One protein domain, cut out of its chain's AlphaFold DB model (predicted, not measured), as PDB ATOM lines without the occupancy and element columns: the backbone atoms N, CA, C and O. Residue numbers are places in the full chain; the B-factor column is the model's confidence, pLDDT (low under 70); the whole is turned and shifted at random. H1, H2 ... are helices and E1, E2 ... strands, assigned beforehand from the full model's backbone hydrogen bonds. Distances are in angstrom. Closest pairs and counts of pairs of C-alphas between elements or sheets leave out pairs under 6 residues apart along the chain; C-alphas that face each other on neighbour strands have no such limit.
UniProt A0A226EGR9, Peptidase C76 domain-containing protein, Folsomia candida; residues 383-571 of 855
ATOM      1  N   LEU A 383     180.774 205.131 163.656       49.84
ATOM      2  CA  LEU A 383     180.905 205.041 162.206       49.84
ATOM      3  C   LEU A 383     179.695 204.448 161.487       49.84
ATOM      4  O   LEU A 383     179.337 205.009 160.456       49.84
ATOM      5  N   PRO A 384     179.051 203.366 161.970       51.81
ATOM      6  CA  PRO A 384     177.832 202.856 161.342       51.81
ATOM      7  C   PRO A 384     176.733 203.925 161.272       51.81
ATOM      8  O   PRO A 384     176.058 204.054 160.259       51.81
ATOM      9  N   ALA A 385     176.629 204.753 162.319       55.38
ATOM     10  CA  ALA A 385     175.680 205.858 162.391       55.38
ATOM     11  C   ALA A 385     175.981 206.977 161.374       55.38
ATOM     12  O   ALA A 385     175.062 207.456 160.715       55.38
ATOM     13  N   TYR A 386     177.250 207.373 161.193       60.38
ATOM     14  CA  TYR A 386     177.616 208.396 160.197       60.38
ATOM     15  C   TYR A 386     177.588 207.853 158.754       60.38
ATOM     16  O   TYR A 386     177.142 208.550 157.848       60.38
ATOM     17  N   ALA A 387     177.965 206.585 158.536       56.84
ATOM     18  CA  ALA A 387     177.872 205.914 157.231       56.84
ATOM     19  C   ALA A 387     176.425 205.747 156.737       56.84
ATOM     20  O   ALA A 387     176.201 205.654 155.534       56.84
ATOM     21  N   ALA A 388     175.446 205.762 157.649       58.34
ATOM     22  CA  ALA A 388     174.023 205.806 157.315       58.34
ATOM     23  C   ALA A 388     173.527 207.201 156.874       58.34
ATOM     24  O   ALA A 388     172.418 207.319 156.355       58.34
ATOM     25  N   ILE A 389     174.322 208.260 157.080       62.09
ATOM     26  CA  ILE A 389     174.008 209.636 156.657       62.09
ATOM     27  C   ILE A 389     174.770 210.009 155.390       62.09
ATOM     28  O   ILE A 389     174.190 210.599 154.479       62.09
ATOM     29  N   GLU A 390     176.058 209.671 155.329       67.00
ATOM     30  CA  GLU A 390     176.934 210.010 154.215       67.00
ATOM     31  C   GLU A 390     177.821 208.812 153.847       67.00
ATOM     32  O   GLU A 390     178.516 208.263 154.705       67.00
ATOM     33  N   SER A 391     177.816 208.409 152.569       69.75
ATOM     34  CA  SER A 391     178.584 207.245 152.103       69.75
ATOM     35  C   SER A 391     180.087 207.432 152.372       69.75
ATOM     36  O   SER A 391     180.627 208.497 152.062       69.75
ATOM     37  N   PRO A 392     180.809 206.396 152.846       69.31
ATOM     38  CA  PRO A 392     182.259 206.445 153.051       69.31
ATOM     39  C   PRO A 392     183.089 206.843 151.822       69.31
ATOM     40  O   PRO A 392     184.275 207.136 151.950       69.31
ATOM     41  N   LEU A 393     182.490 206.858 150.626       65.62
ATOM     42  CA  LEU A 393     183.119 207.325 149.391       65.62
ATOM     43  C   LEU A 393     183.401 208.832 149.371       65.62
ATOM     44  O   LEU A 393     184.309 209.254 148.656       65.62
ATOM     45  N   THR A 394     182.638 209.640 150.111       67.31
ATOM     46  CA  THR A 394     182.810 211.103 150.154       67.31
ATOM     47  C   THR A 394     183.635 211.566 151.348       67.31
ATOM     48  O   THR A 394     183.941 212.752 151.465       67.31
ATOM     49  N   TRP A 395     184.019 210.644 152.235       73.88
ATOM     50  CA  TRP A 395     184.707 210.989 153.470       73.88
ATOM     51  C   TRP A 395     186.121 211.482 153.193       73.88
ATOM     52  O   TRP A 395     186.929 210.815 152.541       73.88
ATOM     53  N   THR A 396     186.443 212.639 153.761       72.88
ATOM     54  CA  THR A 396     187.810 213.147 153.800       72.88
ATOM     55  C   THR A 396     188.474 212.783 155.124       72.88
ATOM     56  O   THR A 396     187.862 212.219 156.037       72.88
ATOM     57  N   ARG A 397     189.761 213.116 155.249       69.12
ATOM     58  CA  ARG A 397     190.485 212.963 156.513       69.12
ATOM     59  C   ARG A 397     189.814 213.756 157.636       69.12
ATOM     60  O   ARG A 397     189.708 213.256 158.746       69.12
ATOM     61  N   GLU A 398     189.331 214.954 157.329       69.62
ATOM     62  CA  GLU A 398     188.634 215.829 158.268       69.62
ATOM     63  C   GLU A 398     187.303 215.220 158.720       69.62
ATOM     64  O   GLU A 398     186.983 215.278 159.907       69.62
ATOM     65  N   THR A 399     186.561 214.581 157.807       68.69
ATOM     66  CA  THR A 399     185.351 213.819 158.149       68.69
ATOM     67  C   THR A 399     185.685 212.689 159.116       68.69
ATOM     68  O   THR A 399     185.028 212.537 160.142       68.69
ATOM     69  N   LEU A 400     186.744 211.923 158.835       72.12
ATOM     70  CA  LEU A 400     187.144 210.804 159.683       72.12
ATOM     71  C   LEU A 400     187.620 211.264 161.070       72.12
ATOM     72  O   LEU A 400     187.222 210.676 162.075       72.12
ATOM     73  N   ASP A 401     188.412 212.334 161.138       70.94
ATOM     74  CA  ASP A 401     188.845 212.944 162.399       70.94
ATOM     75  C   ASP A 401     187.634 213.481 163.193       70.94
ATOM     76  O   ASP A 401     187.558 213.291 164.406       70.94
ATOM     77  N   GLY A 402     186.638 214.071 162.523       65.25
ATOM     78  CA  GLY A 402     185.385 214.527 163.137       65.25
ATOM     79  C   GLY A 402     184.536 213.391 163.716       65.25
ATOM     80  O   GLY A 402     184.011 213.511 164.827       65.25
ATOM     81  N   VAL A 403     184.451 212.256 163.015       68.44
ATOM     82  CA  VAL A 403     183.774 211.049 163.518       68.44
ATOM     83  C   VAL A 403     184.514 210.475 164.737       68.44
ATOM     84  O   VAL A 403     183.873 210.110 165.727       68.44
ATOM     85  N   LEU A 404     185.853 210.463 164.713       71.00
ATOM     86  CA  LEU A 404     186.688 210.049 165.849       71.00
ATOM     87  C   LEU A 404     186.627 211.012 167.047       71.00
ATOM     88  O   LEU A 404     186.912 210.607 168.168       71.00
ATOM     89  N   LEU A 405     186.289 212.284 166.850       69.38
ATOM     90  CA  LEU A 405     186.101 213.228 167.955       69.38
ATOM     91  C   LEU A 405     184.703 213.092 168.562       69.38
ATOM     92  O   LEU A 405     184.579 212.898 169.770       69.38
ATOM     93  N   THR A 406     183.667 213.093 167.720       66.38
ATOM     94  CA  THR A 406     182.260 213.023 168.159       66.38
ATOM     95  C   THR A 406     181.987 211.756 168.962       66.38
ATOM     96  O   THR A 406     181.325 211.782 169.997       66.38
ATOM     97  N   GLY A 407     182.552 210.624 168.542       69.62
ATOM     98  CA  GLY A 407     182.358 209.414 169.320       69.62
ATOM     99  C   GLY A 407     183.095 209.389 170.653       69.62
ATOM    100  O   GLY A 407     182.727 208.610 171.529       69.62
ATOM    101  N   ASN A 408     184.158 210.177 170.814       69.50
ATOM    102  CA  ASN A 408     184.908 210.216 172.061       69.50
ATOM    103  C   ASN A 408     184.081 210.941 173.116       69.50
ATOM    104  O   ASN A 408     184.024 210.520 174.269       69.50
ATOM    105  N   GLU A 409     183.400 211.999 172.683       67.31
ATOM    106  CA  GLU A 409     182.443 212.742 173.490       67.31
ATOM    107  C   GLU A 409     181.303 211.833 173.953       67.31
ATOM    108  O   GLU A 409     181.037 211.769 175.148       67.31
ATOM    109  N   TYR A 410     180.696 211.039 173.067       68.50
ATOM    110  CA  TYR A 410     179.647 210.112 173.503       68.50
ATOM    111  C   TYR A 410     180.144 208.967 174.376       68.50
ATOM    112  O   TYR A 410     179.460 208.596 175.325       68.50
ATOM    113  N   TYR A 411     181.310 208.392 174.073       68.44
ATOM    114  CA  TYR A 411     181.905 207.389 174.954       68.44
ATOM    115  C   TYR A 411     182.070 207.963 176.364       68.44
ATOM    116  O   TYR A 411     181.661 207.323 177.324       68.44
ATOM    117  N   SER A 412     182.553 209.206 176.472       69.31
ATOM    118  CA  SER A 412     182.673 209.912 177.753       69.31
ATOM    119  C   SER A 412     181.310 210.118 178.427       69.31
ATOM    120  O   SER A 412     181.197 209.911 179.629       69.31
ATOM    121  N   LEU A 413     180.262 210.457 177.663       71.50
ATOM    122  CA  LEU A 413     178.896 210.608 178.183       71.50
ATOM    123  C   LEU A 413     178.314 209.283 178.703       71.50
ATOM    124  O   LEU A 413     177.716 209.258 179.770       71.50
ATOM    125  N   LYS A 414     178.493 208.171 177.982       66.75
ATOM    126  CA  LYS A 414     178.011 206.847 178.415       66.75
ATOM    127  C   LYS A 414     178.850 206.230 179.529       66.75
ATOM    128  O   LYS A 414     178.332 205.412 180.283       66.75
ATOM    129  N   GLN A 415     180.113 206.627 179.658       63.62
ATOM    130  CA  GLN A 415     180.976 206.208 180.761       63.62
ATOM    131  C   GLN A 415     180.482 206.751 182.115       63.62
ATOM    132  O   GLN A 415     180.711 206.114 183.136       63.62
ATOM    133  N   GLU A 416     179.764 207.881 182.145       60.34
ATOM    134  CA  GLU A 416     179.131 208.374 183.380       60.34
ATOM    135  C   GLU A 416     177.977 207.468 183.858       60.34
ATOM    136  O   GLU A 416     177.728 207.381 185.062       60.34
ATOM    137  N   ASP A 417     177.327 206.742 182.939       54.44
ATOM    138  CA  ASP A 417     176.195 205.848 183.223       54.44
ATOM    139  C   ASP A 417     176.617 204.394 183.539       54.44
ATOM    140  O   ASP A 417     175.829 203.631 184.103       54.44
ATOM    141  N   VAL A 418     177.839 203.976 183.177       54.41
ATOM    142  CA  VAL A 418     178.291 202.572 183.245       54.41
ATOM    143  C   VAL A 418     179.578 202.438 184.070       54.41
ATOM    144  O   VAL A 418     180.587 203.067 183.786       54.41
ATOM    145  N   GLN A 419     179.574 201.553 185.073       50.22
ATOM    146  CA  GLN A 419     180.681 201.339 186.029       50.22
ATOM    147  C   GLN A 419     181.902 200.552 185.494       50.22
ATOM    148  O   GLN A 419     182.722 200.115 186.294       50.22
ATOM    149  N   HIS A 420     182.030 200.350 184.179       53.69
ATOM    150  CA  HIS A 420     183.111 199.564 183.562       53.69
ATOM    151  C   HIS A 420     183.769 200.357 182.424       53.69
ATOM    152  O   HIS A 420     183.094 201.111 181.726       53.69
ATOM    153  N   ASP A 421     185.059 200.123 182.164       51.28
ATOM    154  CA  ASP A 421     185.820 200.807 181.099       51.28
ATOM    155  C   ASP A 421     185.329 200.471 179.674       51.28
ATOM    156  O   ASP A 421     185.761 201.086 178.692       51.28
ATOM    157  N   TYR A 422     184.429 199.492 179.532       58.16
ATOM    158  CA  TYR A 422     184.044 198.877 178.266       58.16
ATOM    159  C   TYR A 422     182.544 198.952 177.996       58.16
ATOM    160  O   TYR A 422     181.733 198.642 178.863       58.16
ATOM    161  N   LEU A 423     182.178 199.298 176.758       60.72
ATOM    162  CA  LEU A 423     180.785 199.310 176.312       60.72
ATOM    163  C   LEU A 423     180.460 198.032 175.535       60.72
ATOM    164  O   LEU A 423     181.078 197.735 174.510       60.72
ATOM    165  N   THR A 424     179.451 197.295 175.994       63.19
ATOM    166  CA  THR A 424     178.830 196.232 175.197       63.19
ATOM    167  C   THR A 424     178.099 196.830 174.002       63.19
ATOM    168  O   THR A 424     177.737 198.001 174.023       63.19
ATOM    169  N   ALA A 425     177.879 196.031 172.955       63.56
ATOM    170  CA  ALA A 425     177.171 196.444 171.744       63.56
ATOM    171  C   ALA A 425     175.754 196.925 172.087       63.56
ATOM    172  O   ALA A 425     175.279 197.908 171.524       63.56
ATOM    173  N   ASP A 426     175.138 196.296 173.086       61.69
ATOM    174  CA  ASP A 426     173.830 196.673 173.619       61.69
ATOM    175  C   ASP A 426     173.869 198.018 174.359       61.69
ATOM    176  O   ASP A 426     172.941 198.814 174.235       61.69
ATOM    177  N   GLY A 427     174.970 198.335 175.053       63.47
ATOM    178  CA  GLY A 427     175.177 199.620 175.738       63.47
ATOM    179  C   GLY A 427     175.287 200.836 174.806       63.47
ATOM    180  O   GLY A 427     175.269 201.975 175.271       63.47
ATOM    181  N   VAL A 428     175.390 200.598 173.498       64.69
ATOM    182  CA  VAL A 428     175.480 201.616 172.434       64.69
ATOM    183  C   VAL A 428     174.124 201.921 171.808       64.69
ATOM    184  O   VAL A 428     173.994 202.853 171.019       64.69
ATOM    185  N   THR A 429     173.117 201.097 172.086       66.56
ATOM    186  CA  THR A 429     171.808 201.239 171.451       66.56
ATOM    187  C   THR A 429     171.114 202.533 171.881       66.56
ATOM    188  O   THR A 429     171.293 203.029 172.997       66.56
ATOM    189  N   GLY A 430     170.320 203.096 170.971       69.12
ATOM    190  CA  GLY A 430     169.532 204.304 171.189       69.12
ATOM    191  C   GLY A 430     169.907 205.482 170.292       69.12
ATOM    192  O   GLY A 430     170.550 205.338 169.249       69.12
ATOM    193  N   ASP A 431     169.448 206.660 170.708       68.75
ATOM    194  CA  ASP A 431     169.556 207.898 169.944       68.75
ATOM    195  C   ASP A 431     170.946 208.520 170.044       68.75
ATOM    196  O   ASP A 431     171.464 208.803 171.127       68.75
ATOM    197  N   ILE A 432     171.535 208.775 168.882       68.88
ATOM    198  CA  ILE A 432     172.910 209.224 168.724       68.88
ATOM    199  C   ILE A 432     172.945 210.467 167.835       68.88
ATOM    200  O   ILE A 432     172.414 210.471 166.729       68.88
ATOM    201  N   ILE A 433     173.598 211.532 168.309       68.06
ATOM    202  CA  ILE A 433     173.831 212.758 167.533       68.06
ATOM    203  C   ILE A 433     175.218 212.672 166.903       68.06
ATOM    204  O   ILE A 433     176.220 212.837 167.592       68.06
ATOM    205  N   VAL A 434     175.290 212.416 165.603       67.00
ATOM    206  CA  VAL A 434     176.573 212.279 164.904       67.00
ATOM    207  C   VAL A 434     177.162 213.632 164.484       67.00
ATOM    208  O   VAL A 434     176.493 214.670 164.513       67.00
ATOM    209  N   PHE A 435     178.420 213.606 164.030       58.12
ATOM    210  CA  PHE A 435     179.087 214.743 163.398       58.12
ATOM    211  C   PHE A 435     178.184 215.361 162.313       58.12
ATOM    212  O   PHE A 435     177.559 214.642 161.538       58.12
ATOM    213  N   GLY A 436     178.048 216.690 162.293       60.06
ATOM    214  CA  GLY A 436     177.070 217.383 161.440       60.06
ATOM    215  C   GLY A 436     175.678 217.578 162.066       60.06
ATOM    216  O   GLY A 436     174.803 218.150 161.421       60.06
ATOM    217  N   GLY A 437     175.468 217.154 163.320       60.97
ATOM    218  CA  GLY A 437     174.276 217.471 164.119       60.97
ATOM    219  C   GLY A 437     173.027 216.649 163.783       60.97
ATOM    220  O   GLY A 437     171.936 216.977 164.244       60.97
ATOM    221  N   CYS A 438     173.170 215.594 162.980       63.59
ATOM    222  CA  CYS A 438     172.070 214.700 162.626       63.59
ATOM    223  C   CYS A 438     171.862 213.634 163.709       63.59
ATOM    224  O   CYS A 438     172.827 213.064 164.214       63.59
ATOM    225  N   GLN A 439     170.601 213.348 164.035       70.81
ATOM    226  CA  GLN A 439     170.230 212.305 164.989       70.81
ATOM    227  C   GLN A 439     169.957 210.984 164.250       70.81
ATOM    228  O   GLN A 439     169.244 210.950 163.246       70.81
ATOM    229  N   VAL A 440     170.547 209.900 164.739       70.25
ATOM    230  CA  VAL A 440     170.434 208.543 164.200       70.25
ATOM    231  C   VAL A 440     170.116 207.603 165.349       70.25
ATOM    232  O   VAL A 440     170.710 207.720 166.417       70.25
ATOM    233  N   ASN A 441     169.205 206.666 165.129       72.19
ATOM    234  CA  ASN A 441     168.887 205.628 166.096       72.19
ATOM    235  C   ASN A 441     169.636 204.336 165.732       72.19
ATOM    236  O   ASN A 441     169.548 203.860 164.593       72.19
ATOM    237  N   LEU A 442     170.398 203.794 166.687       70.69
ATOM    238  CA  LEU A 442     171.020 202.473 166.588       70.69
ATOM    239  C   LEU A 442     170.182 201.457 167.366       70.69
ATOM    240  O   LEU A 442     170.104 201.538 168.591       70.69
ATOM    241  N   ASP A 443     169.623 200.470 166.670       67.25
ATOM    242  CA  ASP A 443     168.827 199.405 167.282       67.25
ATOM    243  C   ASP A 443     169.447 198.027 167.015       67.25
ATOM    244  O   ASP A 443     169.762 197.655 165.878       67.25
ATOM    245  N   ILE A 444     169.603 197.248 168.084       63.09
ATOM    246  CA  ILE A 444     169.883 195.814 168.027       63.09
ATOM    247  C   ILE A 444     168.548 195.150 168.352       63.09
ATOM    248  O   ILE A 444     168.195 195.014 169.518       63.09
ATOM    249  N   GLY A 445     167.781 194.797 167.314       56.34
ATOM    250  CA  GLY A 445     166.372 194.393 167.421       56.34
ATOM    251  C   GLY A 445     166.015 193.615 168.701       56.34
ATOM    252  O   GLY A 445     166.514 192.518 168.945       56.34
ATOM    253  N   ASN A 446     165.113 194.197 169.492       46.28
ATOM    254  CA  ASN A 446     164.877 193.945 170.923       46.28
ATOM    255  C   ASN A 446     164.408 192.542 171.388       46.28
ATOM    256  O   ASN A 446     163.998 192.399 172.537       46.28
ATOM    257  N   LEU A 447     164.432 191.483 170.573       40.12
ATOM    258  CA  LEU A 447     163.910 190.164 170.978       40.12
ATOM    259  C   LEU A 447     164.736 189.003 170.411       40.12
ATOM    260  O   LEU A 447     164.579 188.635 169.251       40.12
ATOM    261  N   SER A 448     165.539 188.366 171.274       41.72
ATOM    262  CA  SER A 448     166.048 186.975 171.201       41.72
ATOM    263  C   SER A 448     166.755 186.480 169.923       41.72
ATOM    264  O   SER A 448     167.220 185.349 169.914       41.72
ATOM    265  N   ASN A 449     166.897 187.303 168.886       42.28
ATOM    266  CA  ASN A 449     167.592 187.000 167.636       42.28
ATOM    267  C   ASN A 449     168.349 188.243 167.134       42.28
ATOM    268  O   ASN A 449     168.277 188.580 165.950       42.28
ATOM    269  N   ALA A 450     169.085 188.938 168.011       53.47
ATOM    270  CA  ALA A 450     170.170 189.787 167.528       53.47
ATOM    271  C   ALA A 450     171.030 188.911 166.606       53.47
ATOM    272  O   ALA A 450     171.453 187.829 167.020       53.47
ATOM    273  N   ILE A 451     171.206 189.301 165.337       63.50
ATOM    274  CA  ILE A 451     171.975 188.491 164.390       63.50
ATOM    275  C   ILE A 451     173.443 188.615 164.794       63.50
ATOM    276  O   ILE A 451     174.174 189.502 164.352       63.50
ATOM    277  N   GLN A 452     173.833 187.731 165.701       72.88
ATOM    278  CA  GLN A 452     175.174 187.589 166.211       72.88
ATOM    279  C   GLN A 452     175.839 186.430 165.481       72.88
ATOM    280  O   GLN A 452     175.260 185.352 165.328       72.88
ATOM    281  N   PHE A 453     177.056 186.663 165.008       80.12
ATOM    282  CA  PHE A 453     177.885 185.623 164.420       80.12
ATOM    283  C   PHE A 453     179.104 185.437 165.305       80.12
ATOM    284  O   PHE A 453     179.949 186.325 165.399       80.12
ATOM    285  N   ASP A 454     179.202 184.286 165.950       80.75
ATOM    286  CA  ASP A 454     180.328 183.924 166.792       80.75
ATOM    287  C   ASP A 454     181.143 182.796 166.156       80.75
ATOM    288  O   ASP A 454     180.690 182.077 165.259       80.75
ATOM    289  N   GLY A 455     182.391 182.671 166.580       82.50
ATOM    290  CA  GLY A 455     183.273 181.646 166.050       82.50
ATOM    291  C   GLY A 455     184.710 181.821 166.498       82.50
ATOM    292  O   GLY A 455     185.002 182.601 167.407       82.50
ATOM    293  N   TYR A 456     185.614 181.114 165.824       82.56
ATOM    294  CA  TYR A 456     187.046 181.202 166.087       82.56
ATOM    295  C   TYR A 456     187.818 181.859 164.950       82.56
ATOM    296  O   TYR A 456     187.557 181.666 163.757       82.56
ATOM    297  N   VAL A 457     188.836 182.619 165.331       80.25
ATOM    298  CA  VAL A 457     189.833 183.132 164.394       80.25
ATOM    299  C   VAL A 457     190.653 181.969 163.810       80.25
ATOM    300  O   VAL A 457     190.813 180.917 164.428       80.25
ATOM    301  N   ASN A 458     191.206 182.146 162.609       73.00
ATOM    302  CA  ASN A 458     191.803 181.089 161.773       73.00
ATOM    303  C   ASN A 458     192.963 180.326 162.440       73.00
ATOM    304  O   ASN A 458     193.378 179.277 161.948       73.00
ATOM    305  N   ARG A 459     193.517 180.856 163.535       66.06
ATOM    306  CA  ARG A 459     194.607 180.254 164.311       66.06
ATOM    307  C   ARG A 459     194.154 179.095 165.219       66.06
ATOM    308  O   ARG A 459     195.003 178.280 165.587       66.06
ATOM    309  N   ALA A 460     192.870 179.011 165.574       65.69
ATOM    310  CA  ALA A 460     192.349 177.981 166.476       65.69
ATOM    311  C   ALA A 460     192.175 176.618 165.775       65.69
ATOM    312  O   ALA A 460     191.937 176.547 164.567       65.69
ATOM    313  N   ARG A 461     192.290 175.517 166.533       56.97
ATOM    314  CA  ARG A 461     192.078 174.136 166.049       56.97
ATOM    315  C   ARG A 461     190.916 173.444 166.784       56.97
ATOM    316  O   ARG A 461     191.108 172.369 167.339       56.97
ATOM    317  N   SER A 462     189.731 174.052 166.795       55.81
ATOM    318  CA  SER A 462     188.489 173.402 167.257       55.81
ATOM    319  C   SER A 462     187.551 173.150 166.072       55.81
ATOM    320  O   SER A 462     187.538 173.927 165.116       55.81
ATOM    321  N   ALA A 463     186.814 172.037 166.122       55.22
ATOM    322  CA  ALA A 463     185.831 171.634 165.116       55.22
ATOM    323  C   ALA A 463     184.406 172.136 165.428       55.22
ATOM    324  O   ALA A 463     183.512 171.956 164.604       55.22
ATOM    325  N   ASP A 464     184.197 172.764 166.590       57.56
ATOM    326  CA  ASP A 464     182.858 172.944 167.165       57.56
ATOM    327  C   ASP A 464     182.183 174.272 166.778       57.56
ATOM    328  O   ASP A 464     180.959 174.367 166.822       57.56
ATOM    329  N   LEU A 465     182.948 175.295 166.366       65.69
ATOM    330  CA  LEU A 465     182.419 176.598 165.931       65.69
ATOM    331  C   LEU A 465     183.057 177.075 164.610       65.69
ATOM    332  O   LEU A 465     184.220 176.762 164.330       65.69
ATOM    333  N   PRO A 466     182.317 177.841 163.784       78.56
ATOM    334  CA  PRO A 466     182.764 178.255 162.456       78.56
ATOM    335  C   PRO A 466     183.930 179.255 162.489       78.56
ATOM    336  O   PRO A 466     184.140 179.992 163.452       78.56
ATOM    337  N   ARG A 467     184.692 179.302 161.389       83.38
ATOM    338  CA  ARG A 467     185.792 180.260 161.200       83.38
ATOM    339  C   ARG A 467     185.282 181.659 160.850       83.38
ATOM    340  O   ARG A 467     184.190 181.823 160.304       83.38
ATOM    341  N   LEU A 468     186.115 182.666 161.105       87.31
ATOM    342  CA  LEU A 468     185.794 184.077 160.854       87.31
ATOM    343  C   LEU A 468     185.439 184.382 159.393       87.31
ATOM    344  O   LEU A 468     184.497 185.123 159.132       87.31
ATOM    345  N   ASP A 469     186.149 183.799 158.430       87.38
ATOM    346  CA  ASP A 469     185.842 183.988 157.009       87.38
ATOM    347  C   ASP A 469     184.462 183.424 156.642       87.38
ATOM    348  O   ASP A 469     183.710 184.054 155.899       87.38
ATOM    349  N   TYR A 470     184.092 182.272 157.203       88.06
ATOM    350  CA  TYR A 470     182.767 181.697 157.011       88.06
ATOM    351  C   TYR A 470     181.675 182.599 157.597       88.06
ATOM    352  O   TYR A 470     180.693 182.884 156.915       88.06
ATOM    353  N   GLN A 471     181.860 183.114 158.815       88.06
ATOM    354  CA  GLN A 471     180.859 183.978 159.449       88.06
ATOM    355  C   GLN A 471     180.712 185.339 158.764       88.06
ATOM    356  O   GLN A 471     179.599 185.848 158.665       88.06
ATOM    357  N   ILE A 472     181.784 185.897 158.193       87.88
ATOM    358  CA  ILE A 472     181.679 187.108 157.366       87.88
ATOM    359  C   ILE A 472     180.912 186.816 156.067       87.88
ATOM    360  O   ILE A 472     180.098 187.633 155.647       87.88
ATOM    361  N   ARG A 473     181.086 185.634 155.449       89.00
ATOM    362  CA  ARG A 473     180.229 185.226 154.316       89.00
ATOM    363  C   ARG A 473     178.765 185.161 154.731       89.00
ATOM    364  O   ARG A 473     177.925 185.688 154.014       89.00
ATOM    365  N   GLN A 474     178.465 184.578 155.893       84.88
ATOM    366  CA  GLN A 474     177.094 184.520 156.408       84.88
ATOM    367  C   GLN A 474     176.515 185.915 156.678       84.88
ATOM    368  O   GLN A 474     175.359 186.155 156.344       84.88
ATOM    369  N   PHE A 475     177.316 186.847 157.202       85.62
ATOM    370  CA  PHE A 475     176.926 188.247 157.382       85.62
ATOM    371  C   PHE A 475     176.505 188.900 156.051       85.62
ATOM    372  O   PHE A 475     175.425 189.485 155.967       85.62
ATOM    373  N   LEU A 476     177.299 188.716 154.988       86.75
ATOM    374  CA  LEU A 476     176.995 189.242 153.650       86.75
ATOM    375  C   LEU A 476     175.782 188.552 153.008       86.75
ATOM    376  O   LEU A 476     174.903 189.217 152.467       86.75
ATOM    377  N   THR A 477     175.696 187.219 153.087       84.31
ATOM    378  CA  THR A 477     174.585 186.445 152.505       84.31
ATOM    379  C   THR A 477     173.252 186.736 153.195       84.31
ATOM    380  O   THR A 477     172.211 186.712 152.543       84.31
ATOM    381  N   ARG A 478     173.266 187.056 154.496       80.94
ATOM    382  CA  ARG A 478     172.071 187.486 155.239       80.94
ATOM    383  C   ARG A 478     171.674 188.943 154.976       80.94
ATOM    384  O   ARG A 478     170.694 189.398 155.555       80.94
ATOM    385  N   GLY A 479     172.408 189.668 154.129       79.75
ATOM    386  CA  GLY A 479     172.100 191.053 153.771       79.75
ATOM    387  C   GLY A 479     172.275 192.041 154.926       79.75
ATOM    388  O   GLY A 479     171.648 193.097 154.921       79.75
ATOM    389  N   CYS A 480     173.093 191.704 155.928       82.19
ATOM    390  CA  CYS A 480     173.379 192.612 157.034       82.19
ATOM    391  C   CYS A 480     174.211 193.797 156.518       82.19
ATOM    392  O   CYS A 480     175.249 193.598 155.887       82.19
ATOM    393  N   GLN A 481     173.756 195.024 156.780       78.06
ATOM    394  CA  GLN A 481     174.422 196.238 156.293       78.06
ATOM    395  C   GLN A 481     175.462 196.780 157.273       78.06
ATOM    396  O   GLN A 481     176.529 197.209 156.845       78.06
ATOM    397  N   PHE A 482     175.183 196.732 158.577       80.50
ATOM    398  CA  PHE A 482     176.047 197.291 159.616       80.50
ATOM    399  C   PHE A 482     176.407 196.222 160.638       80.50
ATOM    400  O   PHE A 482     175.536 195.496 161.117       80.50
ATOM    401  N   GLY A 483     177.688 196.123 160.986       79.06
ATOM    402  CA  GLY A 483     178.160 195.171 161.982       79.06
ATOM    403  C   GLY A 483     179.394 195.649 162.735       79.06
ATOM    404  O   GLY A 483     180.238 196.358 162.189       79.06
ATOM    405  N   ILE A 484     179.519 195.228 163.991       81.50
ATOM    406  CA  ILE A 484     180.722 195.422 164.804       81.50
ATOM    407  C   ILE A 484     181.356 194.058 165.051       81.50
ATOM    408  O   ILE A 484     180.745 193.190 165.671       81.50
ATOM    409  N   LEU A 485     182.583 193.879 164.565       84.06
ATOM    410  CA  LEU A 485     183.423 192.711 164.804       84.06
ATOM    411  C   LEU A 485     184.304 192.963 166.027       84.06
ATOM    412  O   LEU A 485     185.090 193.907 166.036       84.06
ATOM    413  N   THR A 486     184.217 192.082 167.016       80.56
ATOM    414  CA  THR A 486     185.038 192.107 168.228       80.56
ATOM    415  C   THR A 486     185.880 190.838 168.322       80.56
ATOM    416  O   THR A 486     185.349 189.734 168.205       80.56
ATOM    417  N   ILE A 487     187.191 190.993 168.526       77.75
ATOM    418  CA  ILE A 487     188.157 189.901 168.716       77.75
ATOM    419  C   ILE A 487     189.074 190.260 169.882       77.75
ATOM    420  O   ILE A 487     189.883 191.186 169.766       77.75
ATOM    421  N   GLY A 488     188.974 189.529 170.994       73.50
ATOM    422  CA  GLY A 488     189.670 189.894 172.231       73.50
ATOM    423  C   GLY A 488     189.340 191.336 172.634       73.50
ATOM    424  O   GLY A 488     188.183 191.651 172.894       73.50
ATOM    425  N   LEU A 489     190.351 192.212 172.614       67.31
ATOM    426  CA  LEU A 489     190.240 193.643 172.947       67.31
ATOM    427  C   LEU A 489     189.985 194.570 171.747       67.31
ATOM    428  O   LEU A 489     189.892 195.785 171.913       67.31
ATOM    429  N   TYR A 490     189.956 194.031 170.529       73.69
ATOM    430  CA  TYR A 490     189.877 194.827 169.308       73.69
ATOM    431  C   TYR A 490     188.447 194.853 168.776       73.69
ATOM    432  O   TYR A 490     187.870 193.798 168.514       73.69
ATOM    433  N   SER A 491     187.916 196.055 168.546       77.81
ATOM    434  CA  SER A 491     186.639 196.268 167.857       77.81
ATOM    435  C   SER A 491     186.856 196.979 166.521       77.81
ATOM    436  O   SER A 491     187.571 197.981 166.445       77.81
ATOM    437  N   MET A 492     186.227 196.456 165.470       83.94
ATOM    438  CA  MET A 492     186.273 196.978 164.104       83.94
ATOM    439  C   MET A 492     184.861 197.033 163.525       83.94
ATOM    440  O   MET A 492     184.026 196.187 163.843       83.94
ATOM    441  N   ALA A 493     184.592 198.011 162.665       81.62
ATOM    442  CA  ALA A 493     183.280 198.164 162.044       81.62
ATOM    443  C   ALA A 493     183.276 197.597 160.620       81.62
ATOM    444  O   ALA A 493     184.247 197.730 159.872       81.62
ATOM    445  N   ILE A 494     182.165 196.966 160.259       84.56
ATOM    446  CA  ILE A 494     181.882 196.421 158.936       84.56
ATOM    447  C   ILE A 494     180.633 197.131 158.419       84.56
ATOM    448  O   ILE A 494     179.593 197.124 159.079       84.56
ATOM    449  N   TYR A 495     180.742 197.737 157.241       84.88
ATOM    450  CA  TYR A 495     179.627 198.356 156.532       84.88
ATOM    451  C   TYR A 495     179.547 197.808 155.109       84.88
ATOM    452  O   TYR A 495     180.570 197.670 154.445       84.88
ATOM    453  N   VAL A 496     178.350 197.486 154.635       84.62
ATOM    454  CA  VAL A 496     178.130 196.905 153.308       84.62
ATOM    455  C   VAL A 496     177.246 197.837 152.497       84.62
ATOM    456  O   VAL A 496     176.110 198.112 152.877       84.62
ATOM    457  N   GLU A 497     177.756 198.283 151.352       81.88
ATOM    458  CA  GLU A 497     177.043 199.159 150.424       81.88
ATOM    459  C   GLU A 497     177.248 198.664 148.990       81.88
ATOM    460  O   GLU A 497     178.355 198.679 148.440       81.88
ATOM    461  N   GLY A 498     176.161 198.200 148.371       83.12
ATOM    462  CA  GLY A 498     176.200 197.607 147.036       83.12
ATOM    463  C   GLY A 498     177.155 196.409 146.967       83.12
ATOM    464  O   GLY A 498     177.036 195.463 147.746       83.12
ATOM    465  N   ASN A 499     178.114 196.460 146.037       84.81
ATOM    466  CA  ASN A 499     179.091 195.386 145.805       84.81
ATOM    467  C   ASN A 499     180.359 195.498 146.673       84.81
ATOM    468  O   ASN A 499     181.275 194.687 146.516       84.81
ATOM    469  N   PHE A 500     180.424 196.487 147.568       82.56
ATOM    470  CA  PHE A 500     181.599 196.748 148.391       82.56
ATOM    471  C   PHE A 500     181.298 196.607 149.883       82.56
ATOM    472  O   PHE A 500     180.285 197.079 150.397       82.56
ATOM    473  N   THR A 501     182.253 196.013 150.586       86.19
ATOM    474  CA  THR A 501     182.337 195.969 152.039       86.19
ATOM    475  C   THR A 501     183.429 196.929 152.497       86.19
ATOM    476  O   THR A 501     184.592 196.825 152.095       86.19
ATOM    477  N   TYR A 502     183.060 197.860 153.365       82.81
ATOM    478  CA  TYR A 502     183.954 198.778 154.043       82.81
ATOM    479  C   TYR A 502     184.336 198.200 155.401       82.81
ATOM    480  O   TYR A 502     183.485 197.956 156.256       82.81
ATOM    481  N   TYR A 503     185.630 197.976 155.590       85.00
ATOM    482  CA  TYR A 503     186.201 197.520 156.848       85.00
ATOM    483  C   TYR A 503     186.940 198.672 157.507       85.00
ATOM    484  O   TYR A 503     187.943 199.159 156.978       85.00
ATOM    485  N   PHE A 504     186.442 199.110 158.653       79.19
ATOM    486  CA  PHE A 504     187.042 200.193 159.401       79.19
ATOM    487  C   PHE A 504     187.794 199.686 160.619       79.19
ATOM    488  O   PHE A 504     187.263 198.944 161.447       79.19
ATOM    489  N   ASP A 505     189.019 200.172 160.754       79.94
ATOM    490  CA  ASP A 505     189.874 199.893 161.886       79.94
ATOM    491  C   ASP A 505     190.437 201.210 162.430       79.94
ATOM    492  O   ASP A 505     191.317 201.840 161.842       79.94
ATOM    493  N   SER A 506     189.895 201.633 163.571       70.88
ATOM    494  CA  SER A 506     190.255 202.869 164.276       70.88
ATOM    495  C   SER A 506     191.614 202.828 164.976       70.88
ATOM    496  O   SER A 506     191.985 203.778 165.662       70.88
ATOM    497  N   HIS A 507     192.319 201.704 164.933       74.50
ATOM    498  CA  HIS A 507     193.643 201.593 165.532       74.50
ATOM    499  C   HIS A 507     194.706 202.110 164.559       74.50
ATOM    500  O   HIS A 507     194.432 202.346 163.387       74.50
ATOM    501  N   SER A 508     195.948 202.250 165.020       73.94
ATOM    502  CA  SER A 508     197.053 202.633 164.142       73.94
ATOM    503  C   SER A 508     197.281 201.572 163.065       73.94
ATOM    504  O   SER A 508     197.745 200.458 163.351       73.94
ATOM    505  N   ARG A 509     196.911 201.911 161.827       78.06
ATOM    506  CA  ARG A 509     197.040 201.068 160.641       78.06
ATOM    507  C   ARG A 509     197.783 201.791 159.527       78.06
ATOM    508  O   ARG A 509     197.818 203.017 159.447       78.06
ATOM    509  N   GLY A 510     198.400 200.996 158.662       74.31
ATOM    510  CA  GLY A 510     199.011 201.474 157.424       74.31
ATOM    511  C   GLY A 510     197.987 201.568 156.298       74.31
ATOM    512  O   GLY A 510     196.853 201.111 156.433       74.31
ATOM    513  N   LYS A 511     198.411 202.074 155.135       71.31
ATOM    514  CA  LYS A 511     197.545 202.247 153.948       71.31
ATOM    515  C   LYS A 511     196.830 200.961 153.503       71.31
ATOM    516  O   LYS A 511     195.721 201.022 152.993       71.31
ATOM    517  N   ALA A 512     197.445 199.797 153.723       73.19
ATOM    518  CA  ALA A 512     196.878 198.489 153.381       73.19
ATOM    519  C   ALA A 512     196.080 197.826 154.528       73.19
ATOM    520  O   ALA A 512     195.753 196.642 154.444       73.19
ATOM    521  N   GLY A 513     195.825 198.537 155.634       69.31
ATOM    522  CA  GLY A 513     195.073 198.019 156.783       69.31
ATOM    523  C   GLY A 513     195.831 197.033 157.673       69.31
ATOM    524  O   GLY A 513     195.267 196.455 158.601       69.31
ATOM    525  N   GLY A 514     197.118 196.807 157.406       77.62
ATOM    526  CA  GLY A 514     197.994 196.080 158.321       77.62
ATOM    527  C   GLY A 514     198.318 196.912 159.554       77.62
ATOM    528  O   GLY A 514     198.423 198.137 159.469       77.62
ATOM    529  N   ALA A 515     198.501 196.242 160.690       69.69
ATOM    530  CA  ALA A 515     199.079 196.868 161.869       69.69
ATOM    531  C   ALA A 515     200.450 197.460 161.508       69.69
ATOM    532  O   ALA A 515     201.370 196.727 161.134       69.69
ATOM    533  N   THR A 516     200.583 198.783 161.592       62.03
ATOM    534  CA  THR A 516     201.879 199.440 161.427       62.03
ATOM    535  C   THR A 516     202.740 199.143 162.642       62.03
ATOM    536  O   THR A 516     202.283 199.160 163.786       62.03
ATOM    537  N   ARG A 517     204.000 198.798 162.387       52.72
ATOM    538  CA  ARG A 517     204.998 198.524 163.417       52.72
ATOM    539  C   ARG A 517     206.102 199.553 163.251       52.72
ATOM    540  O   ARG A 517     206.727 199.588 162.201       52.72
ATOM    541  N   GLY A 518     206.353 200.350 164.283       49.28
ATOM    542  CA  GLY A 518     207.424 201.347 164.259       49.28
ATOM    543  C   GLY A 518     206.940 202.760 163.946       49.28
ATOM    544  O   GLY A 518     205.836 203.137 164.331       49.28
ATOM    545  N   GLU A 519     207.826 203.554 163.344       40.28
ATOM    546  CA  GLU A 519     207.781 205.015 163.356       40.28
ATOM    547  C   GLU A 519     206.664 205.676 162.534       40.28
ATOM    548  O   GLU A 519     206.329 206.837 162.802       40.28
ATOM    549  N   ASP A 520     206.052 204.943 161.606       42.41
ATOM    550  CA  ASP A 520     204.913 205.420 160.830       42.41
ATOM    551  C   ASP A 520     203.740 205.712 161.765       42.41
ATOM    552  O   ASP A 520     203.211 204.811 162.425       42.41
ATOM    553  N   ALA A 521     203.321 206.979 161.823       51.19
ATOM    554  CA  ALA A 521     202.094 207.391 162.490       51.19
ATOM    555  C   ALA A 521     200.909 206.713 161.787       51.19
ATOM    556  O   ALA A 521     200.323 207.254 160.851       51.19
ATOM    557  N   GLY A 522     200.609 205.479 162.199       58.78
ATOM    558  CA  GLY A 522     199.473 204.729 161.695       58.78
ATOM    559  C   GLY A 522     198.209 205.498 162.030       58.78
ATOM    560  O   GLY A 522     197.987 205.852 163.189       58.78
ATOM    561  N   ALA A 523     197.401 205.760 161.016       68.75
ATOM    562  CA  ALA A 523     196.115 206.415 161.172       68.75
ATOM    563  C   ALA A 523     195.017 205.355 161.296       68.75
ATOM    564  O   ALA A 523     195.217 204.199 160.909       68.75
ATOM    565  N   ALA A 524     193.853 205.761 161.802       71.50
ATOM    566  CA  ALA A 524     192.636 204.998 161.570       71.50
ATOM    567  C   ALA A 524     192.455 204.810 160.056       71.50
ATOM    568  O   ALA A 524     192.705 205.737 159.279       71.50
ATOM    569  N   CYS A 525     192.050 203.619 159.630       78.19
ATOM    570  CA  CYS A 525     191.886 203.319 158.213       78.19
ATOM    571  C   CYS A 525     190.492 202.777 157.908       78.19
ATOM    572  O   CYS A 525     189.963 201.940 158.641       78.19
ATOM    573  N   VAL A 526     189.941 203.204 156.774       79.31
ATOM    574  CA  VAL A 526     188.783 202.583 156.126       79.31
ATOM    575  C   VAL A 526     189.302 201.848 154.893       79.31
ATOM    576  O   VAL A 526     189.964 202.447 154.047       79.31
ATOM    577  N   LEU A 527     189.020 200.553 154.780       81.88
ATOM    578  CA  LEU A 527     189.357 199.752 153.607       81.88
ATOM    579  C   LEU A 527     188.093 199.461 152.815       81.88
ATOM    580  O   LEU A 527     187.167 198.857 153.342       81.88
ATOM    581  N   LYS A 528     188.092 199.821 151.534       84.88
ATOM    582  CA  LYS A 528     187.075 199.395 150.573       84.88
ATOM    583  C   LYS A 528     187.487 198.052 149.966       84.88
ATOM    584  O   LYS A 528     188.604 197.922 149.460       84.88
ATOM    585  N   ILE A 529     186.620 197.046 150.045       86.62
ATOM    586  CA  ILE A 529     186.901 195.677 149.597       86.62
ATOM    587  C   ILE A 529     185.694 195.151 148.815       86.62
ATOM    588  O   ILE A 529     184.569 195.341 149.254       86.62
ATOM    589  N   ASP A 530     185.898 194.479 147.682       86.75
ATOM    590  CA  ASP A 530     184.807 193.791 146.974       86.75
ATOM    591  C   ASP A 530     184.185 192.686 147.839       86.75
ATOM    592  O   ASP A 530     184.907 191.946 148.513       86.75
ATOM    593  N   ASN A 531     182.857 192.536 147.794       86.25
ATOM    594  CA  ASN A 531     182.120 191.580 148.633       86.25
ATOM    595  C   ASN A 531     182.626 190.132 148.496       86.25
ATOM    596  O   ASN A 531     182.680 189.407 149.488       86.25
ATOM    597  N   ASP A 532     183.070 189.721 147.305       82.44
ATOM    598  CA  ASP A 532     183.591 188.367 147.064       82.44
ATOM    599  C   ASP A 532     184.923 188.105 147.791       82.44
ATOM    600  O   ASP A 532     185.193 186.989 148.256       82.44
ATOM    601  N   LEU A 533     185.747 189.150 147.930       84.44
ATOM    602  CA  LEU A 533     187.072 189.107 148.558       84.44
ATOM    603  C   LEU A 533     187.039 189.493 150.042       84.44
ATOM    604  O   LEU A 533     187.964 189.149 150.788       84.44
ATOM    605  N   ALA A 534     185.988 190.185 150.486       85.69
ATOM    606  CA  ALA A 534     185.845 190.703 151.841       85.69
ATOM    607  C   ALA A 534     186.011 189.630 152.935       85.69
ATOM    608  O   ALA A 534     186.819 189.859 153.838       85.69
ATOM    609  N   PRO A 535     185.396 188.433 152.857       89.69
ATOM    610  CA  PRO A 535     185.531 187.428 153.909       89.69
ATOM    611  C   PRO A 535     186.965 186.947 154.123       89.69
ATOM    612  O   PRO A 535     187.430 186.851 155.257       89.69
ATOM    613  N   ALA A 536     187.697 186.689 153.036       84.19
ATOM    614  CA  ALA A 536     189.078 186.228 153.115       84.19
ATOM    615  C   ALA A 536     190.018 187.355 153.569       84.19
ATOM    616  O   ALA A 536     190.875 187.148 154.429       84.19
ATOM    617  N   LYS A 537     189.842 188.566 153.023       83.88
ATOM    618  CA  LYS A 537     190.713 189.712 153.310       83.88
ATOM    619  C   LYS A 537     190.521 190.238 154.732       83.88
ATOM    620  O   LYS A 537     191.514 190.433 155.429       83.88
ATOM    621  N   ILE A 538     189.277 190.399 155.187       87.94
ATOM    622  CA  ILE A 538     188.967 190.822 156.561       87.94
ATOM    623  C   ILE A 538     189.428 189.755 157.552       87.94
ATOM    624  O   ILE A 538     190.104 190.091 158.519       87.94
ATOM    625  N   SER A 539     189.157 188.472 157.286       87.50
ATOM    626  CA  SER A 539     189.611 187.390 158.162       87.50
ATOM    627  C   SER A 539     191.139 187.370 158.300       87.50
ATOM    628  O   SER A 539     191.654 187.339 159.416       87.50
ATOM    629  N   ASN A 540     191.889 187.487 157.201       83.69
ATOM    630  CA  ASN A 540     193.355 187.545 157.245       83.69
ATOM    631  C   ASN A 540     193.883 188.784 157.984       83.69
ATOM    632  O   ASN A 540     194.812 188.669 158.786       83.69
ATOM    633  N   LEU A 541     193.292 189.959 157.749       83.06
ATOM    634  CA  LEU A 541     193.673 191.193 158.441       83.06
ATOM    635  C   LEU A 541     193.385 191.109 159.939       83.06
ATOM    636  O   LEU A 541     194.270 191.395 160.740       83.06
ATOM    637  N   ALA A 542     192.193 190.660 160.316       83.81
ATOM    638  CA  ALA A 542     191.776 190.521 161.701       83.81
ATOM    639  C   ALA A 542     192.644 189.496 162.450       83.81
ATOM    640  O   ALA A 542     193.122 189.783 163.544       83.81
ATOM    641  N   ASN A 543     192.964 188.355 161.827       83.62
ATOM    642  CA  ASN A 543     193.898 187.375 162.390       83.62
ATOM    643  C   ASN A 543     195.307 187.950 162.568       83.62
ATOM    644  O   ASN A 543     195.929 187.754 163.606       83.62
ATOM    645  N   ARG A 544     195.827 188.669 161.570       81.38
ATOM    646  CA  ARG A 544     197.179 189.238 161.633       81.38
ATOM    647  C   ARG A 544     197.290 190.383 162.642       81.38
ATOM    648  O   ARG A 544     198.345 190.548 163.252       81.38
ATOM    649  N   ASN A 545     196.235 191.184 162.773       82.12
ATOM    650  CA  ASN A 545     196.246 192.414 163.561       82.12
ATOM    651  C   ASN A 545     195.794 192.198 165.012       82.12
ATOM    652  O   ASN A 545     196.301 192.893 165.888       82.12
ATOM    653  N   CYS A 546     194.863 191.271 165.264       76.62
ATOM    654  CA  CYS A 546     194.195 191.131 166.565       76.62
ATOM    655  C   CYS A 546     194.639 189.884 167.344       76.62
ATOM    656  O   CYS A 546     194.404 189.805 168.545       76.62
ATOM    657  N   VAL A 547     195.283 188.907 166.691       75.25
ATOM    658  CA  VAL A 547     195.642 187.623 167.315       75.25
ATOM    659  C   VAL A 547     197.153 187.527 167.498       75.25
ATOM    660  O   VAL A 547     197.912 187.422 166.531       75.25
ATOM    661  N   SER A 548     197.606 187.534 168.753       72.06
ATOM    662  CA  SER A 548     199.034 187.429 169.062       72.06
ATOM    663  C   SER A 548     199.605 186.060 168.687       72.06
ATOM    664  O   SER A 548     198.986 185.012 168.890       72.06
ATOM    665  N   THR A 549     200.854 186.053 168.211       68.69
ATOM    666  CA  THR A 549     201.592 184.811 167.976       68.69
ATOM    667  C   THR A 549     201.970 184.061 169.249       68.69
ATOM    668  O   THR A 549     202.374 182.906 169.143       68.69
ATOM    669  N   SER A 550     201.823 184.684 170.418       66.06
ATOM    670  CA  SER A 550     202.043 184.063 171.726       66.06
ATOM    671  C   SER A 550     200.850 183.248 172.231       66.06
ATOM    672  O   SER A 550     201.048 182.400 173.091       66.06
ATOM    673  N   ILE A 551     199.638 183.464 171.700       67.12
ATOM    674  CA  ILE A 551     198.440 182.742 172.154       67.12
ATOM    675  C   ILE A 551     198.505 181.292 171.627       67.12
ATOM    676  O   ILE A 551     198.634 181.094 170.399       67.12
ATOM    677  N   PRO A 552     198.453 180.279 172.520       68.44
ATOM    678  CA  PRO A 552     198.409 178.871 172.138       68.44
ATOM    679  C   PRO A 552     197.188 178.575 171.268       68.44
ATOM    680  O   PRO A 552     196.114 179.127 171.466       68.44
ATOM    681  N   ARG A 553     197.317 177.658 170.301       66.44
ATOM    682  CA  ARG A 553     196.195 177.291 169.407       66.44
ATOM    683  C   ARG A 553     195.043 176.566 170.125       66.44
ATOM    684  O   ARG A 553     193.998 176.364 169.510       66.44
ATOM    685  N   THR A 554     195.274 176.147 171.368       64.38
ATOM    686  CA  THR A 554     194.341 175.460 172.272       64.38
ATOM    687  C   THR A 554     193.552 176.423 173.162       64.38
ATOM    688  O   THR A 554     192.549 176.016 173.733       64.38
ATOM    689  N   ASP A 555     193.956 177.694 173.247       67.81
ATOM    690  CA  ASP A 555     193.271 178.719 174.038       67.81
ATOM    691  C   ASP A 555     192.068 179.276 173.262       67.81
ATOM    692  O   ASP A 555     192.124 180.314 172.601       67.81
ATOM    693  N   LEU A 556     190.975 178.515 173.280       65.94
ATOM    694  CA  LEU A 556     189.754 178.840 172.544       65.94
ATOM    695  C   LEU A 556     189.075 180.113 173.071       65.94
ATOM    696  O   LEU A 556     188.451 180.827 172.289       65.94
ATOM    697  N   ALA A 557     189.232 180.441 174.357       66.44
ATOM    698  CA  ALA A 557     188.616 181.624 174.956       66.44
ATOM    699  C   ALA A 557     189.173 182.922 174.348       66.44
ATOM    700  O   ALA A 557     188.405 183.779 173.914       66.44
ATOM    701  N   ASN A 558     190.500 183.027 174.219       66.31
ATOM    702  CA  ASN A 558     191.159 184.217 173.667       66.31
ATOM    703  C   ASN A 558     191.189 184.266 172.129       66.31
ATOM    704  O   ASN A 558     191.584 185.271 171.536       66.31
ATOM    705  N   LEU A 559     190.777 183.184 171.465       74.94
ATOM    706  CA  LEU A 559     190.698 183.073 170.005       74.94
ATOM    707  C   LEU A 559     189.262 183.205 169.468       74.94
ATOM    708  O   LEU A 559     189.040 183.035 168.263       74.94
ATOM    709  N   ARG A 560     188.291 183.505 170.336       81.88
ATOM    710  CA  ARG A 560     186.888 183.709 169.965       81.88
ATOM    711  C   ARG A 560     186.649 185.116 169.412       81.88
ATOM    712  O   ARG A 560     187.256 186.087 169.860       81.88
ATOM    713  N   PHE A 561     185.735 185.227 168.452       85.31
ATOM    714  CA  PHE A 561     185.212 186.507 167.973       85.31
ATOM    715  C   PHE A 561     183.687 186.568 168.071       85.31
ATOM    716  O   PHE A 561     183.017 185.534 168.126       85.31
ATOM    717  N   LEU A 562     183.158 187.791 168.028       82.62
ATOM    718  CA  LEU A 562     181.731 188.085 167.932       82.62
ATOM    719  C   LEU A 562     181.491 189.203 166.908       82.62
ATOM    720  O   LEU A 562     182.103 190.264 167.000       82.62
ATOM    721  N   ILE A 563     180.589 188.985 165.952       82.62
ATOM    722  CA  ILE A 563     180.057 190.021 165.059       82.62
ATOM    723  C   ILE A 563     178.629 190.321 165.493       82.62
ATOM    724  O   ILE A 563     177.789 189.426 165.445       82.62
ATOM    725  N   THR A 564     178.346 191.564 165.874       80.75
ATOM    726  CA  THR A 564     176.986 192.020 166.204       80.75
ATOM    727  C   THR A 564     176.458 192.889 165.072       80.75
ATOM    728  O   THR A 564     177.089 193.893 164.747       80.75
ATOM    729  N   ALA A 565     175.344 192.496 164.449       78.31
ATOM    730  CA  ALA A 565     174.687 193.289 163.411       78.31
ATOM    731  C   ALA A 565     173.742 194.345 164.013       78.31
ATOM    732  O   ALA A 565     173.060 194.070 164.999       78.31
ATOM    733  N   PHE A 566     173.683 195.523 163.388       72.94
ATOM    734  CA  PHE A 566     172.857 196.655 163.820       72.94
ATOM    735  C   PHE A 566     171.880 197.072 162.725       72.94
ATOM    736  O   PHE A 566     172.220 197.056 161.540       72.94
ATOM    737  N   ASN A 567     170.701 197.528 163.143       72.00
ATOM    738  CA  ASN A 567     169.801 198.296 162.299       72.00
ATOM    739  C   ASN A 567     169.998 199.780 162.605       72.00
ATOM    740  O   ASN A 567     169.978 200.195 163.763       72.00
ATOM    741  N   VAL A 568     170.200 200.574 161.559       68.06
ATOM    742  CA  VAL A 568     170.441 202.012 161.681       68.06
ATOM    743  C   VAL A 568     169.291 202.745 161.008       68.06
ATOM    744  O   VAL A 568     169.064 202.564 159.812       68.06
ATOM    745  N   VAL A 569     168.554 203.555 161.771       68.94
ATOM    746  CA  VAL A 569     167.416 204.335 161.265       68.94
ATOM    747  C   VAL A 569     167.716 205.821 161.419       68.94
ATOM    748  O   VAL A 569     168.050 206.302 162.500       68.94
ATOM    749  N   ARG A 570     167.604 206.567 160.317       65.50
ATOM    750  CA  ARG A 570     167.768 208.024 160.311       65.50
ATOM    751  C   ARG A 570     166.470 208.691 160.766       65.50
ATOM    752  O   ARG A 570     165.434 208.481 160.140       65.50
ATOM    753  N   GLU A 571     166.534 209.536 161.791       60.75
ATOM    754  CA  GLU A 571     165.396 210.362 162.205       60.75
ATOM    755  C   GLU A 571     165.535 211.780 161.625       60.75
ATOM    756  O   GLU A 571     166.375 212.574 162.050       60.75
TER     757      GLU A 571
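Overview. This is residues 383 to 571 of the 855 residues of the protein "Peptidase C76 domain-containing protein" of Folsomia candida (UniProt A0A226EGR9). A strongly twisted antiparallel sheet curls round helix H4, with H3 packed on H4, while H1 and H2 lie by another part of the sheet, away from those two helices. The four strands E4 to E7 form a winding run, and the long last strand E8 ties it to E3 and, farther along, to the small hairpin E1 and E2. The printed part has 189 residues, with four named helices and eight named strands in the order H1 H2 E1 E2 E3 H3 E4 E5 E6 E7 H4 E8; the class is mixed, helices and strands. The sheet is branched at E8, and its neighbour pairs are antiparallel. The whole is compact and rounded, with a radius of gyration of the C-alphas of 16.4 A and spans of 47 by 45 by 39 A.

Arrangement. H1, residues 383 to 387, is on the branched sheet and only just at the sheet's level, at a height over the sheet of 4.0 A. H2, residues 397 to 415, is on the sheet too and at the sheet's level, at a height of 1.2 A. H1 and H2 are close but not clearly touching; their closest C-alphas, those of Leu 383 and Val 403, are 6.8 A apart. E1, residues 430 to 433, and E2, residues 439 to 443, form an antiparallel hairpin, with N 432 and O 440 within hydrogen-bond range at 2.8 A. H2 is near the edge strand E1. E3, residues 452 to 456, is another edge strand. H3, residues 468 to 477, is on the sheet; its closest C-alphas with E3 are those of Gln 471 and Phe 453, 6.0 A apart. E4, residues 482 to 487, E5, residues 490 to 497, E6, residues 500 to 509, and E7, residues 523 to 530, make a meander, each strand the antiparallel neighbour of the one before. Within hydrogen-bond range are N 485 and O 492 at 2.8 A across E4 and E5, N 502 and O 495 at 2.7 A across E5 and E6, and N 501 and O 529 at 2.8 A across E6 and E7. E6 bends by 86 degrees at residue 506. The closest C-alphas of H1 and E5 are those of Pro 384 and Tyr 495, 6.8 A apart. H2 is near the edge strand E7. The sheet curls round H4, residues 534 to 546. With its residues 534 to 539 alone H4 touches H3, and the C-alphas of Pro 535 and Asp 469 are the closest at 4.6 A. H3 and H4 run opposite ways at a steep tilt of 38 degrees, only just past shallow. E8, residues 560 to 570, has E2 and E3 on one side and E4 on the other side. The pairing of E8 is staggered, with E3 over its residues 560 to 564, with E4 over 561 to 566 and with E2 over 567 to 570; within hydrogen-bond range are N 563 and O 453 at 2.8 A for E8 and E3, N 486 and O 562 at 2.8 A for E4 and E8, and N 441 and O 569 at 2.9 A for E2 and E8. Every O i to N i+4 pair is within hydrogen-bond range in H1, H3 and H4, and 14 of 15 are in H2.

Along the chain. H1 begins at C-alpha 383, at (180.905, 205.041, 162.206). H2, 397 to 415, measures 26.9 A from first to last C-alpha. E5, 490 to 497, measures 23.2 A, E6, 500 to 509, 20.2 A, and E7, 523 to 530, 22.1 A. H4, 534 to 546, measures 16.9 A and begins at (185.845, 190.703, 151.841). E8, 560 to 570, measures 32.4 A and ends at (167.768, 208.024, 160.311).

Size, cuts and confidence. The two C-alphas farthest apart, those of Gly 437 and Ala 463, are 47.3 A apart. The printed part has no cut. The links H2 to E1, E3 to H3, E6 to E7 and H4 to E8 are long. The mean pLDDT of the printed part is 71.4, and 91 residues are under 70, among them residues 383 to 394, 414 to 438 and 549 to 558.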